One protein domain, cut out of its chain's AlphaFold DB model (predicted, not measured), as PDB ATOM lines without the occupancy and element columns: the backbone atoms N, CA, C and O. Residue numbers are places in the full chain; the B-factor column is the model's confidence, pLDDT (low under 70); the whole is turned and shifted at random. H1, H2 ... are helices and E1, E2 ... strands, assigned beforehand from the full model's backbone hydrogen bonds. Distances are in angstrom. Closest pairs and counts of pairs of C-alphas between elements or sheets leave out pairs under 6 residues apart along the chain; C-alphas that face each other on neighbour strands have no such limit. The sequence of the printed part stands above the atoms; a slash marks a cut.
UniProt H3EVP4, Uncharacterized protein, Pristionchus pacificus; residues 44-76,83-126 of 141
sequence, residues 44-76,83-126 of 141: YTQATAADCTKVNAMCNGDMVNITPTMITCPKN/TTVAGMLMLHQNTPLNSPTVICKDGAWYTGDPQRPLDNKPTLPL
ATOM      1  N   TYR A  44      29.537  40.461   1.677       83.19
ATOM      2  CA  TYR A  44      30.169  41.425   2.568       83.19
ATOM      3  C   TYR A  44      29.118  42.342   3.177       83.19
ATOM      4  O   TYR A  44      28.047  42.554   2.606       83.19
ATOM      5  N   THR A  45      29.410  42.871   4.359       85.19
ATOM      6  CA  THR A  45      28.505  43.790   5.052       85.19
ATOM      7  C   THR A  45      28.915  45.226   4.759       85.19
ATOM      8  O   THR A  45      30.092  45.525   4.571       85.19
ATOM      9  N   GLN A  46      27.950  46.137   4.714       84.75
ATOM     10  CA  GLN A  46      28.252  47.558   4.631       84.75
ATOM     11  C   GLN A  46      28.860  48.045   5.958       84.75
ATOM     12  O   GLN A  46      28.359  47.716   7.033       84.75
ATOM     13  N   ALA A  47      29.923  48.843   5.885       83.56
ATOM     14  CA  ALA A  47      30.489  49.533   7.036       83.56
ATOM     15  C   ALA A  47      29.509  50.596   7.555       83.56
ATOM     16  O   ALA A  47      28.873  51.311   6.776       83.56
ATOM     17  N   THR A  48      29.410  50.735   8.873       84.56
ATOM     18  CA  THR A  48      28.609  51.799   9.484       84.56
ATOM     19  C   THR A  48      29.374  53.125   9.500       84.56
ATOM     20  O   THR A  48      30.599  53.164   9.366       84.56
ATOM     21  N   ALA A  49      28.672  54.235   9.751       80.44
ATOM     22  CA  ALA A  49      29.321  55.532   9.961       80.44
ATOM     23  C   ALA A  49      30.361  55.482  11.100       80.44
ATOM     24  O   ALA A  49      31.438  56.063  10.976       80.44
ATOM     25  N   ALA A  50      30.082  54.724  12.168       82.25
ATOM     26  CA  ALA A  50      31.005  54.538  13.285       82.25
ATOM     27  C   ALA A  50      32.282  53.782  12.876       82.25
ATOM     28  O   ALA A  50      33.365  54.091  13.374       82.25
ATOM     29  N   ASP A  51      32.179  52.820  11.956       82.88
ATOM     30  CA  ASP A  51      33.335  52.098  11.417       82.88
ATOM     31  C   ASP A  51      34.222  53.028  10.582       82.88
ATOM     32  O   ASP A  51      35.442  53.034  10.759       82.88
ATOM     33  N   CYS A  52      33.616  53.895   9.762       78.81
ATOM     34  CA  CYS A  52      34.346  54.937   9.038       78.81
ATOM     35  C   CYS A  52      35.048  55.934   9.983       78.81
ATOM     36  O   CYS A  52      36.181  56.331   9.708       78.81
ATOM     37  N   THR A  53      34.429  56.321  11.108       79.44
ATOM     38  CA  THR A  53      35.061  57.214  12.100       79.44
ATOM     39  C   THR A  53      36.302  56.582  12.733       79.44
ATOM     40  O   THR A  53      37.295  57.272  12.947       79.44
ATOM     41  N   LYS A  54      36.288  55.267  12.991       79.69
ATOM     42  CA  LYS A  54      37.428  54.551  13.595       79.69
ATOM     43  C   LYS A  54      38.656  54.504  12.687       79.69
ATOM     44  O   LYS A  54      39.772  54.573  13.190       79.69
ATOM     45  N   VAL A  55      38.466  54.383  11.370       73.75
ATOM     46  CA  VAL A  55      39.586  54.319  10.411       73.75
ATOM     47  C   VAL A  55      40.115  55.692  10.001       73.75
ATOM     48  O   VAL A  55      41.152  55.754   9.348       73.75
ATOM     49  N   ASN A  56      39.436  56.779  10.395       64.38
ATOM     50  CA  ASN A  56      39.855  58.181  10.247       64.38
ATOM     51  C   ASN A  56      40.289  58.600   8.822       64.38
ATOM     52  O   ASN A  56      40.919  59.638   8.625       64.38
ATOM     53  N   ALA A  57      39.962  57.790   7.817       60.50
ATOM     54  CA  ALA A  57      40.515  57.873   6.478       60.50
ATOM     55  C   ALA A  57      39.428  57.570   5.457       60.50
ATOM     56  O   ALA A  57      38.791  56.527   5.549       60.50
ATOM     57  N   MET A  58      39.271  58.465   4.473       68.56
ATOM     58  CA  MET A  58      38.777  58.197   3.111       68.56
ATOM     59  C   MET A  58      37.491  57.351   2.969       68.56
ATOM     60  O   MET A  58      37.219  56.837   1.889       68.56
ATOM     61  N   CYS A  59      36.701  57.209   4.030       75.38
ATOM     62  CA  CYS A  59      35.518  56.366   4.156       75.38
ATOM     63  C   CYS A  59      34.317  57.287   4.340       75.38
ATOM     64  O   CYS A  59      34.317  58.154   5.215       75.38
ATOM     65  N   ASN A  60      33.307  57.115   3.499       75.69
ATOM     66  CA  ASN A  60      32.040  57.818   3.569       75.69
ATOM     67  C   ASN A  60      30.946  56.823   3.973       75.69
ATOM     68  O   ASN A  60      30.930  55.693   3.488       75.69
ATOM     69  N   GLY A  61      30.030  57.265   4.837       68.00
ATOM     70  CA  GLY A  61      28.844  56.510   5.242       68.00
ATOM     71  C   GLY A  61      27.769  56.386   4.155       68.00
ATOM     72  O   GLY A  61      26.691  55.872   4.443       68.00
ATOM     73  N   ASP A  62      28.039  56.856   2.930       78.62
ATOM     74  CA  ASP A  62      27.202  56.602   1.757       78.62
ATOM     75  C   ASP A  62      26.837  55.113   1.642       78.62
ATOM     76  O   ASP A  62      27.647  54.216   1.896       78.62
ATOM     77  N   MET A  63      25.604  54.856   1.202       80.69
ATOM     78  CA  MET A  63      25.104  53.499   1.027       80.69
ATOM     79  C   MET A  63      25.849  52.778  -0.099       80.69
ATOM     80  O   MET A  63      25.806  53.201  -1.255       80.69
ATOM     81  N   VAL A  64      26.504  51.668   0.243       85.00
ATOM     82  CA  VAL A  64      27.080  50.741  -0.735       85.00
ATOM     83  C   VAL A  64      25.951  49.871  -1.273       85.00
ATOM     84  O   VAL A  64      25.244  49.219  -0.506       85.00
ATOM     85  N   ASN A  65      25.780  49.830  -2.592       87.19
ATOM     86  CA  ASN A  65      24.839  48.907  -3.210       87.19
ATOM     87  C   ASN A  65      25.529  47.552  -3.401       87.19
ATOM     88  O   ASN A  65      26.425  47.427  -4.235       87.19
ATOM     89  N   ILE A  66      25.136  46.558  -2.605       85.88
ATOM     90  CA  ILE A  66      25.705  45.209  -2.618       85.88
ATOM     91  C   ILE A  66      24.662  44.261  -3.203       85.88
ATOM     92  O   ILE A  66      23.606  44.030  -2.617       85.88
ATOM     93  N   THR A  67      24.972  43.688  -4.359       84.62
ATOM     94  CA  THR A  67      24.176  42.642  -5.007       84.62
ATOM     95  C   THR A  67      24.994  41.348  -5.078       84.62
ATOM     96  O   THR A  67      26.214  41.396  -4.922       84.62
ATOM     97  N   PRO A  68      24.381  40.184  -5.364       81.75
ATOM     98  CA  PRO A  68      25.113  38.916  -5.451       81.75
ATOM     99  C   PRO A  68      26.240  38.895  -6.495       81.75
ATOM    100  O   PRO A  68      27.139  38.062  -6.404       81.75
ATOM    101  N   THR A  69      26.181  39.780  -7.495       84.19
ATOM    102  CA  THR A  69      27.118  39.804  -8.624       84.19
ATOM    103  C   THR A  69      27.928  41.092  -8.735       84.19
ATOM    104  O   THR A  69      28.884  41.141  -9.509       84.19
ATOM    105  N   MET A  70      27.566  42.137  -7.992       85.44
ATOM    106  CA  MET A  70      28.142  43.466  -8.164       85.44
ATOM    107  C   MET A  70      28.042  44.301  -6.888       85.44
ATOM    108  O   MET A  70      27.000  44.321  -6.234       85.44
ATOM    109  N   ILE A  71      29.099  45.046  -6.588       86.69
ATOM    110  CA  ILE A  71      29.135  46.070  -5.545       86.69
ATOM    111  C   ILE A  71      29.391  47.407  -6.229       86.69
ATOM    112  O   ILE A  71      30.346  47.523  -7.000       86.69
ATOM    113  N   THR A  72      28.573  48.414  -5.941       87.06
ATOM    114  CA  THR A  72      28.766  49.770  -6.465       87.06
ATOM    115  C   THR A  72      28.601  50.832  -5.397       87.06
ATOM    116  O   THR A  72      27.858  50.681  -4.428       87.06
ATOM    117  N   CYS A  73      29.292  51.942  -5.620       85.19
ATOM    118  CA  CYS A  73      29.170  53.143  -4.815       85.19
ATOM    119  C   CYS A  73      28.539  54.281  -5.628       85.19
ATOM    120  O   CYS A  73      28.816  54.430  -6.824       85.19
ATOM    121  N   PRO A  74      27.679  55.107  -5.006       83.31
ATOM    122  CA  PRO A  74      27.043  56.222  -5.686       83.31
ATOM    123  C   PRO A  74      28.080  57.269  -6.103       83.31
ATOM    124  O   PRO A  74      29.191  57.335  -5.573       83.31
ATOM    125  N   LYS A  75      27.693  58.134  -7.048       78.00
ATOM    126  CA  LYS A  75      28.509  59.277  -7.501       78.00
ATOM    127  C   LYS A  75      29.898  58.869  -8.023       78.00
ATOM    128  O   LYS A  75      30.838  59.651  -7.928       78.00
ATOM    129  N   ASN A  76      30.021  57.651  -8.557       74.12
ATOM    130  CA  ASN A  76      31.273  57.107  -9.084       74.12
ATOM    131  C   ASN A  76      32.410  57.056  -8.041       74.12
ATOM    132  O   ASN A  76      33.590  57.116  -8.391       74.12
ATOM    133  N   THR A  83      38.834  45.774   7.101       77.62
ATOM    134  CA  THR A  83      39.020  44.460   7.740       77.62
ATOM    135  C   THR A  83      39.580  44.642   9.139       77.62
ATOM    136  O   THR A  83      40.162  45.682   9.440       77.62
ATOM    137  N   THR A  84      39.408  43.650  10.011       74.31
ATOM    138  CA  THR A  84      39.937  43.722  11.379       74.31
ATOM    139  C   THR A  84      41.261  42.979  11.476       74.31
ATOM    140  O   THR A  84      41.301  41.759  11.390       74.31
ATOM    141  N   VAL A  85      42.357  43.695  11.707       72.00
ATOM    142  CA  VAL A  85      43.695  43.115  11.856       72.00
ATOM    143  C   VAL A  85      44.139  43.305  13.300       72.00
ATOM    144  O   VAL A  85      44.211  44.432  13.784       72.00
ATOM    145  N   ALA A  86      44.414  42.203  14.004       75.50
ATOM    146  CA  ALA A  86      44.807  42.217  15.419       75.50
ATOM    147  C   ALA A  86      43.837  43.014  16.328       75.50
ATOM    148  O   ALA A  86      44.260  43.709  17.247       75.50
ATOM    149  N   GLY A  87      42.530  42.942  16.049       73.25
ATOM    150  CA  GLY A  87      41.492  43.661  16.803       73.25
ATOM    151  C   GLY A  87      41.321  45.139  16.428       73.25
ATOM    152  O   GLY A  87      40.446  45.801  16.978       73.25
ATOM    153  N   MET A  88      42.106  45.656  15.479       75.25
ATOM    154  CA  MET A  88      41.991  47.024  14.970       75.25
ATOM    155  C   MET A  88      41.363  47.029  13.579       75.25
ATOM    156  O   MET A  88      41.770  46.268  12.701       75.25
ATOM    157  N   LEU A  89      40.381  47.904  13.362       75.19
ATOM    158  CA  LEU A  89      39.799  48.099  12.040       75.19
ATOM    159  C   LEU A  89      40.818  48.817  11.151       75.19
ATOM    160  O   LEU A  89      41.295  49.897  11.490       75.19
ATOM    161  N   MET A  90      41.163  48.206  10.024       72.81
ATOM    162  CA  MET A  90      42.141  48.716   9.075       72.81
ATOM    163  C   MET A  90      41.510  48.904   7.703       72.81
ATOM    164  O   MET A  90      40.762  48.054   7.213       72.81
ATOM    165  N   LEU A  91      41.862  50.018   7.067       73.25
ATOM    166  CA  LEU A  91      41.494  50.298   5.690       73.25
ATOM    167  C   LEU A  91      42.405  49.503   4.750       73.25
ATOM    168  O   LEU A  91      43.600  49.773   4.627       73.25
ATOM    169  N   HIS A  92      41.827  48.537   4.054       68.69
ATOM    170  CA  HIS A  92      42.489  47.783   3.009       68.69
ATOM    171  C   HIS A  92      42.270  48.506   1.672       68.69
ATOM    172  O   HIS A  92      41.348  48.211   0.912       68.69
ATOM    173  N   GLN A  93      43.109  49.504   1.380       60.59
ATOM    174  CA  GLN A  93      43.156  50.113   0.047       60.59
ATOM    175  C   GLN A  93      43.776  49.108  -0.939       60.59
ATOM    176  O   GLN A  93      44.989  49.088  -1.162       60.59
ATOM    177  N   ASN A  94      42.948  48.200  -1.462       52.12
ATOM    178  CA  ASN A  94      43.309  47.274  -2.547       52.12
ATOM    179  C   ASN A  94      42.814  47.681  -3.914       52.12
ATOM    180  O   ASN A  94      43.224  47.100  -4.915       52.12
ATOM    181  N   THR A  95      41.974  48.693  -3.985       51.38
ATOM    182  CA  THR A  95      41.663  49.317  -5.248       51.38
ATOM    183  C   THR A  95      42.827  50.252  -5.570       51.38
ATOM    184  O   THR A  95      43.066  51.193  -4.809       51.38
ATOM    185  N   PRO A  96      43.593  50.049  -6.666       47.88
ATOM    186  CA  PRO A  96      44.193  51.226  -7.272       47.88
ATOM    187  C   PRO A  96      43.016  52.183  -7.472       47.88
ATOM    188  O   PRO A  96      41.963  51.765  -7.958       47.88
ATOM    189  N   LEU A  97      43.130  53.399  -6.942       50.94
ATOM    190  CA  LEU A  97      42.108  54.433  -7.056       50.94
ATOM    191  C   LEU A  97      41.452  54.354  -8.445       50.94
ATOM    192  O   LEU A  97      42.200  54.350  -9.421       50.94
ATOM    193  N   ASN A  98      40.111  54.235  -8.502       54.91
ATOM    194  CA  ASN A  98      39.207  54.539  -9.639       54.91
ATOM    195  C   ASN A  98      38.145  53.482 -10.002       54.91
ATOM    196  O   ASN A  98      37.393  53.733 -10.939       54.91
ATOM    197  N   SER A  99      38.000  52.350  -9.305       65.25
ATOM    198  CA  SER A  99      36.891  51.430  -9.629       65.25
ATOM    199  C   SER A  99      35.637  51.740  -8.792       65.25
ATOM    200  O   SER A  99      35.599  51.384  -7.610       65.25
ATOM    201  N   PRO A 100      34.590  52.365  -9.369       72.75
ATOM    202  CA  PRO A 100      33.294  52.563  -8.699       72.75
ATOM    203  C   PRO A 100      32.516  51.251  -8.515       72.75
ATOM    204  O   PRO A 100      31.508  51.216  -7.810       72.75
ATOM    205  N   THR A 101      32.985  50.190  -9.177       80.12
ATOM    206  CA  THR A 101      32.310  48.906  -9.322       80.12
ATOM    207  C   THR A 101      33.277  47.769  -9.011       80.12
ATOM    208  O   THR A 101      34.414  47.762  -9.491       80.12
ATOM    209  N   VAL A 102      32.802  46.788  -8.250       85.75
ATOM    210  CA  VAL A 102      33.438  45.481  -8.036       85.75
ATOM    211  C   VAL A 102      32.476  44.423  -8.566       85.75
ATOM    212  O   VAL A 102      31.274  44.502  -8.323       85.75
ATOM    213  N   ILE A 103      32.986  43.447  -9.305       86.94
ATOM    214  CA  ILE A 103      32.199  42.383  -9.929       86.94
ATOM    215  C   ILE A 103      32.537  41.032  -9.312       86.94
ATOM    216  O   ILE A 103      33.690  40.754  -8.980       86.94
ATOM    217  N   CYS A 104      31.530  40.184  -9.176       85.25
ATOM    218  CA  CYS A 104      31.716  38.796  -8.803       85.25
ATOM    219  C   CYS A 104      32.009  37.964 -10.049       85.25
ATOM    220  O   CYS A 104      31.229  37.975 -11.004       85.25
ATOM    221  N   LYS A 105      33.110  37.215 -10.037       82.69
ATOM    222  CA  LYS A 105      33.455  36.283 -11.108       82.69
ATOM    223  C   LYS A 105      34.082  35.031 -10.508       82.69
ATOM    224  O   LYS A 105      34.937  35.131  -9.637       82.69
ATOM    225  N   ASP A 106      33.644  33.852 -10.940       82.19
ATOM    226  CA  ASP A 106      34.198  32.565 -10.488       82.19
ATOM    227  C   ASP A 106      34.192  32.379  -8.947       82.19
ATOM    228  O   ASP A 106      35.026  31.668  -8.386       82.19
ATOM    229  N   GLY A 107      33.247  33.031  -8.251       78.12
ATOM    230  CA  GLY A 107      33.128  33.006  -6.787       78.12
ATOM    231  C   GLY A 107      34.118  33.908  -6.035       78.12
ATOM    232  O   GLY A 107      34.199  33.816  -4.813       78.12
ATOM    233  N   ALA A 108      34.849  34.779  -6.737       81.81
ATOM    234  CA  ALA A 108      35.752  35.770  -6.156       81.81
ATOM    235  C   ALA A 108      35.395  37.196  -6.606       81.81
ATOM    236  O   ALA A 108      34.894  37.420  -7.713       81.81
ATOM    237  N   TRP A 109      35.655  38.172  -5.739       83.50
ATOM    238  CA  TRP A 109      35.416  39.579  -6.043       83.50
ATOM    239  C   TRP A 109      36.582  40.172  -6.828       83.50
ATOM    240  O   TRP A 109      37.743  39.952  -6.493       83.50
ATOM    241  N   TYR A 110      36.277  40.973  -7.847       82.19
ATOM    242  CA  TYR A 110      37.264  41.677  -8.658       82.19
ATOM    243  C   TYR A 110      36.927  43.159  -8.780       82.19
ATOM    244  O   TYR A 110      35.781  43.520  -9.034       82.19
ATOM    245  N   THR A 111      37.928  44.022  -8.653       79.75
ATOM    246  CA  THR A 111      37.812  45.444  -8.976       79.75
ATOM    247  C   THR A 111      37.475  45.626 -10.455       79.75
ATOM    248  O   THR A 111      37.825  44.790 -11.290       79.75
ATOM    249  N   GLY A 112      36.807  46.730 -10.784       69.81
ATOM    250  CA  GLY A 112      36.712  47.218 -12.158       69.81
ATOM    251  C   GLY A 112      38.079  47.587 -12.749       69.81
ATOM    252  O   GLY A 112      39.098  47.516 -12.069       69.81
ATOM    253  N   ASP A 113      38.075  47.970 -14.025       62.28
ATOM    254  CA  ASP A 113      39.246  48.211 -14.881       62.28
ATOM    255  C   ASP A 113      40.435  48.945 -14.196       62.28
ATOM    256  O   ASP A 113      40.227  50.019 -13.622       62.28
ATOM    257  N   PRO A 114      41.674  48.403 -14.249       68.00
ATOM    258  CA  PRO A 114      42.011  47.050 -14.687       68.00
ATOM    259  C   PRO A 114      41.505  46.017 -13.674       68.00
ATOM    260  O   PRO A 114      41.688  46.174 -12.466       68.00
ATOM    261  N   GLN A 115      40.921  44.924 -14.170       76.94
ATOM    262  CA  GLN A 115      40.359  43.879 -13.318       76.94
ATOM    263  C   GLN A 115      41.435  43.259 -12.413       76.94
ATOM    264  O   GLN A 115      42.379  42.630 -12.894       76.94
ATOM    265  N   ARG A 116      41.292  43.410 -11.091       77.56
ATOM    266  CA  ARG A 116      42.185  42.810 -10.086       77.56
ATOM    267  C   ARG A 116      41.355  42.100  -9.027       77.56
ATOM    268  O   ARG A 116      40.307  42.624  -8.665       77.56
ATOM    269  N   PRO A 117      41.773  40.937  -8.509       77.31
ATOM    270  CA  PRO A 117      41.024  40.313  -7.432       77.31
ATOM    271  C   PRO A 117      41.072  41.215  -6.196       77.31
ATOM    272  O   PRO A 117      42.144  41.672  -5.798       77.31
ATOM    273  N   LEU A 118      39.908  41.465  -5.600       75.75
ATOM    274  CA  LEU A 118      39.751  42.293  -4.405       75.75
ATOM    275  C   LEU A 118      40.557  41.715  -3.232       75.75
ATOM    276  O   LEU A 118      41.184  42.453  -2.469       75.75
ATOM    277  N   ASP A 119      40.594  40.383  -3.171       64.44
ATOM    278  CA  ASP A 119      41.159  39.610  -2.071       64.44
ATOM    279  C   ASP A 119      42.664  39.297  -2.231       64.44
ATOM    280  O   ASP A 119      43.270  38.675  -1.362       64.44
ATOM    281  N   ASN A 120      43.306  39.716  -3.330       51.19
ATOM    282  CA  ASN A 120      44.659  39.264  -3.690       51.19
ATOM    283  C   ASN A 120      45.794  40.143  -3.137       51.19
ATOM    284  O   ASN A 120      46.726  40.476  -3.874       51.19
ATOM    285  N   LYS A 121      45.758  40.520  -1.847       52.25
ATOM    286  CA  LYS A 121      46.975  41.049  -1.206       52.25
ATOM    287  C   LYS A 121      47.788  39.940  -0.535       52.25
ATOM    288  O   LYS A 121      47.284  39.287   0.371       52.25
ATOM    289  N   PRO A 122      49.071  39.772  -0.905       42.38
ATOM    290  CA  PRO A 122      49.935  38.728  -0.352       42.38
ATOM    291  C   PRO A 122      50.417  39.003   1.082       42.38
ATOM    292  O   PRO A 122      51.022  38.127   1.689       42.38
ATOM    293  N   THR A 123      50.194  40.202   1.632       46.91
ATOM    294  CA  THR A 123      50.777  40.614   2.921       46.91
ATOM    295  C   THR A 123      49.838  40.542   4.118       46.91
ATOM    296  O   THR A 123      50.339  40.508   5.238       46.91
ATOM    297  N   LEU A 124      48.513  40.491   3.932       52.91
ATOM    298  CA  LEU A 124      47.562  40.274   5.026       52.91
ATOM    299  C   LEU A 124      46.343  39.485   4.532       52.91
ATOM    300  O   LEU A 124      45.723  39.915   3.559       52.91
ATOM    301  N   PRO A 125      45.959  38.378   5.195       57.25
ATOM    302  CA  PRO A 125      44.695  37.716   4.897       57.25
ATOM    303  C   PRO A 125      43.535  38.676   5.191       57.25
ATOM    304  O   PRO A 125      43.575  39.401   6.187       57.25
ATOM    305  N   LEU A 126      42.486  38.673   4.359       60.94
ATOM    306  CA  LEU A 126      41.230  39.313   4.747       60.94
ATOM    307  C   LEU A 126      40.664  38.561   5.947       60.94
ATOM    308  O   LEU A 126      40.166  37.441   5.834       60.94
TER     309      LEU A 126
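Overview. This is residues 44 to 76 and 83 to 126 of the 141 residues of an uncharacterized protein of Pristionchus pacificus (UniProt H3EVP4). Little regular structure: helix H1 lies beside the hairpin E2 E3 at one end, a small antiparallel sheet, E1 - E4 - E5, makes the other, and loops bridge them. The 77 printed residues include one named helix and five named strands, in the order H1 E1 E2 E3 E4 E5, mixed in class, with 27 residues in named elements. The whole is compact, radius of gyration of the C-alphas 12.6 A, spanning 31 by 30 by 22 A.

Arrangement. H1, residues 49 to 55, has every O i to N i+4 pair within hydrogen-bond range; its closest C-alphas with E3, residues 88 to 92, are Val 55 and Met 90, 6.3 A apart. E1, residues 70 to 72, is antiparallel to E4, residues 101 to 105, with N 71 and O 102 2.8 A apart. E2, residues 83 to 85, and E3 form a hairpin, N 85 to O 88 2.8 A. E4 and E5, residues 108 to 111, form another, N 103 to O 110 2.8 A.

Along the chain. H1, 10.3 A long, begins at C-alpha 49 (29.321, 55.532, 9.961); E5 ends at C-alpha 111 (37.812, 45.444, -8.976).

Size, cuts and confidence. Residues 77 to 82 are cut out, C-alphas 76 and 83 being 22.4 A apart. H1 to E1 is a long link. Low-confidence residues include 92 to 99.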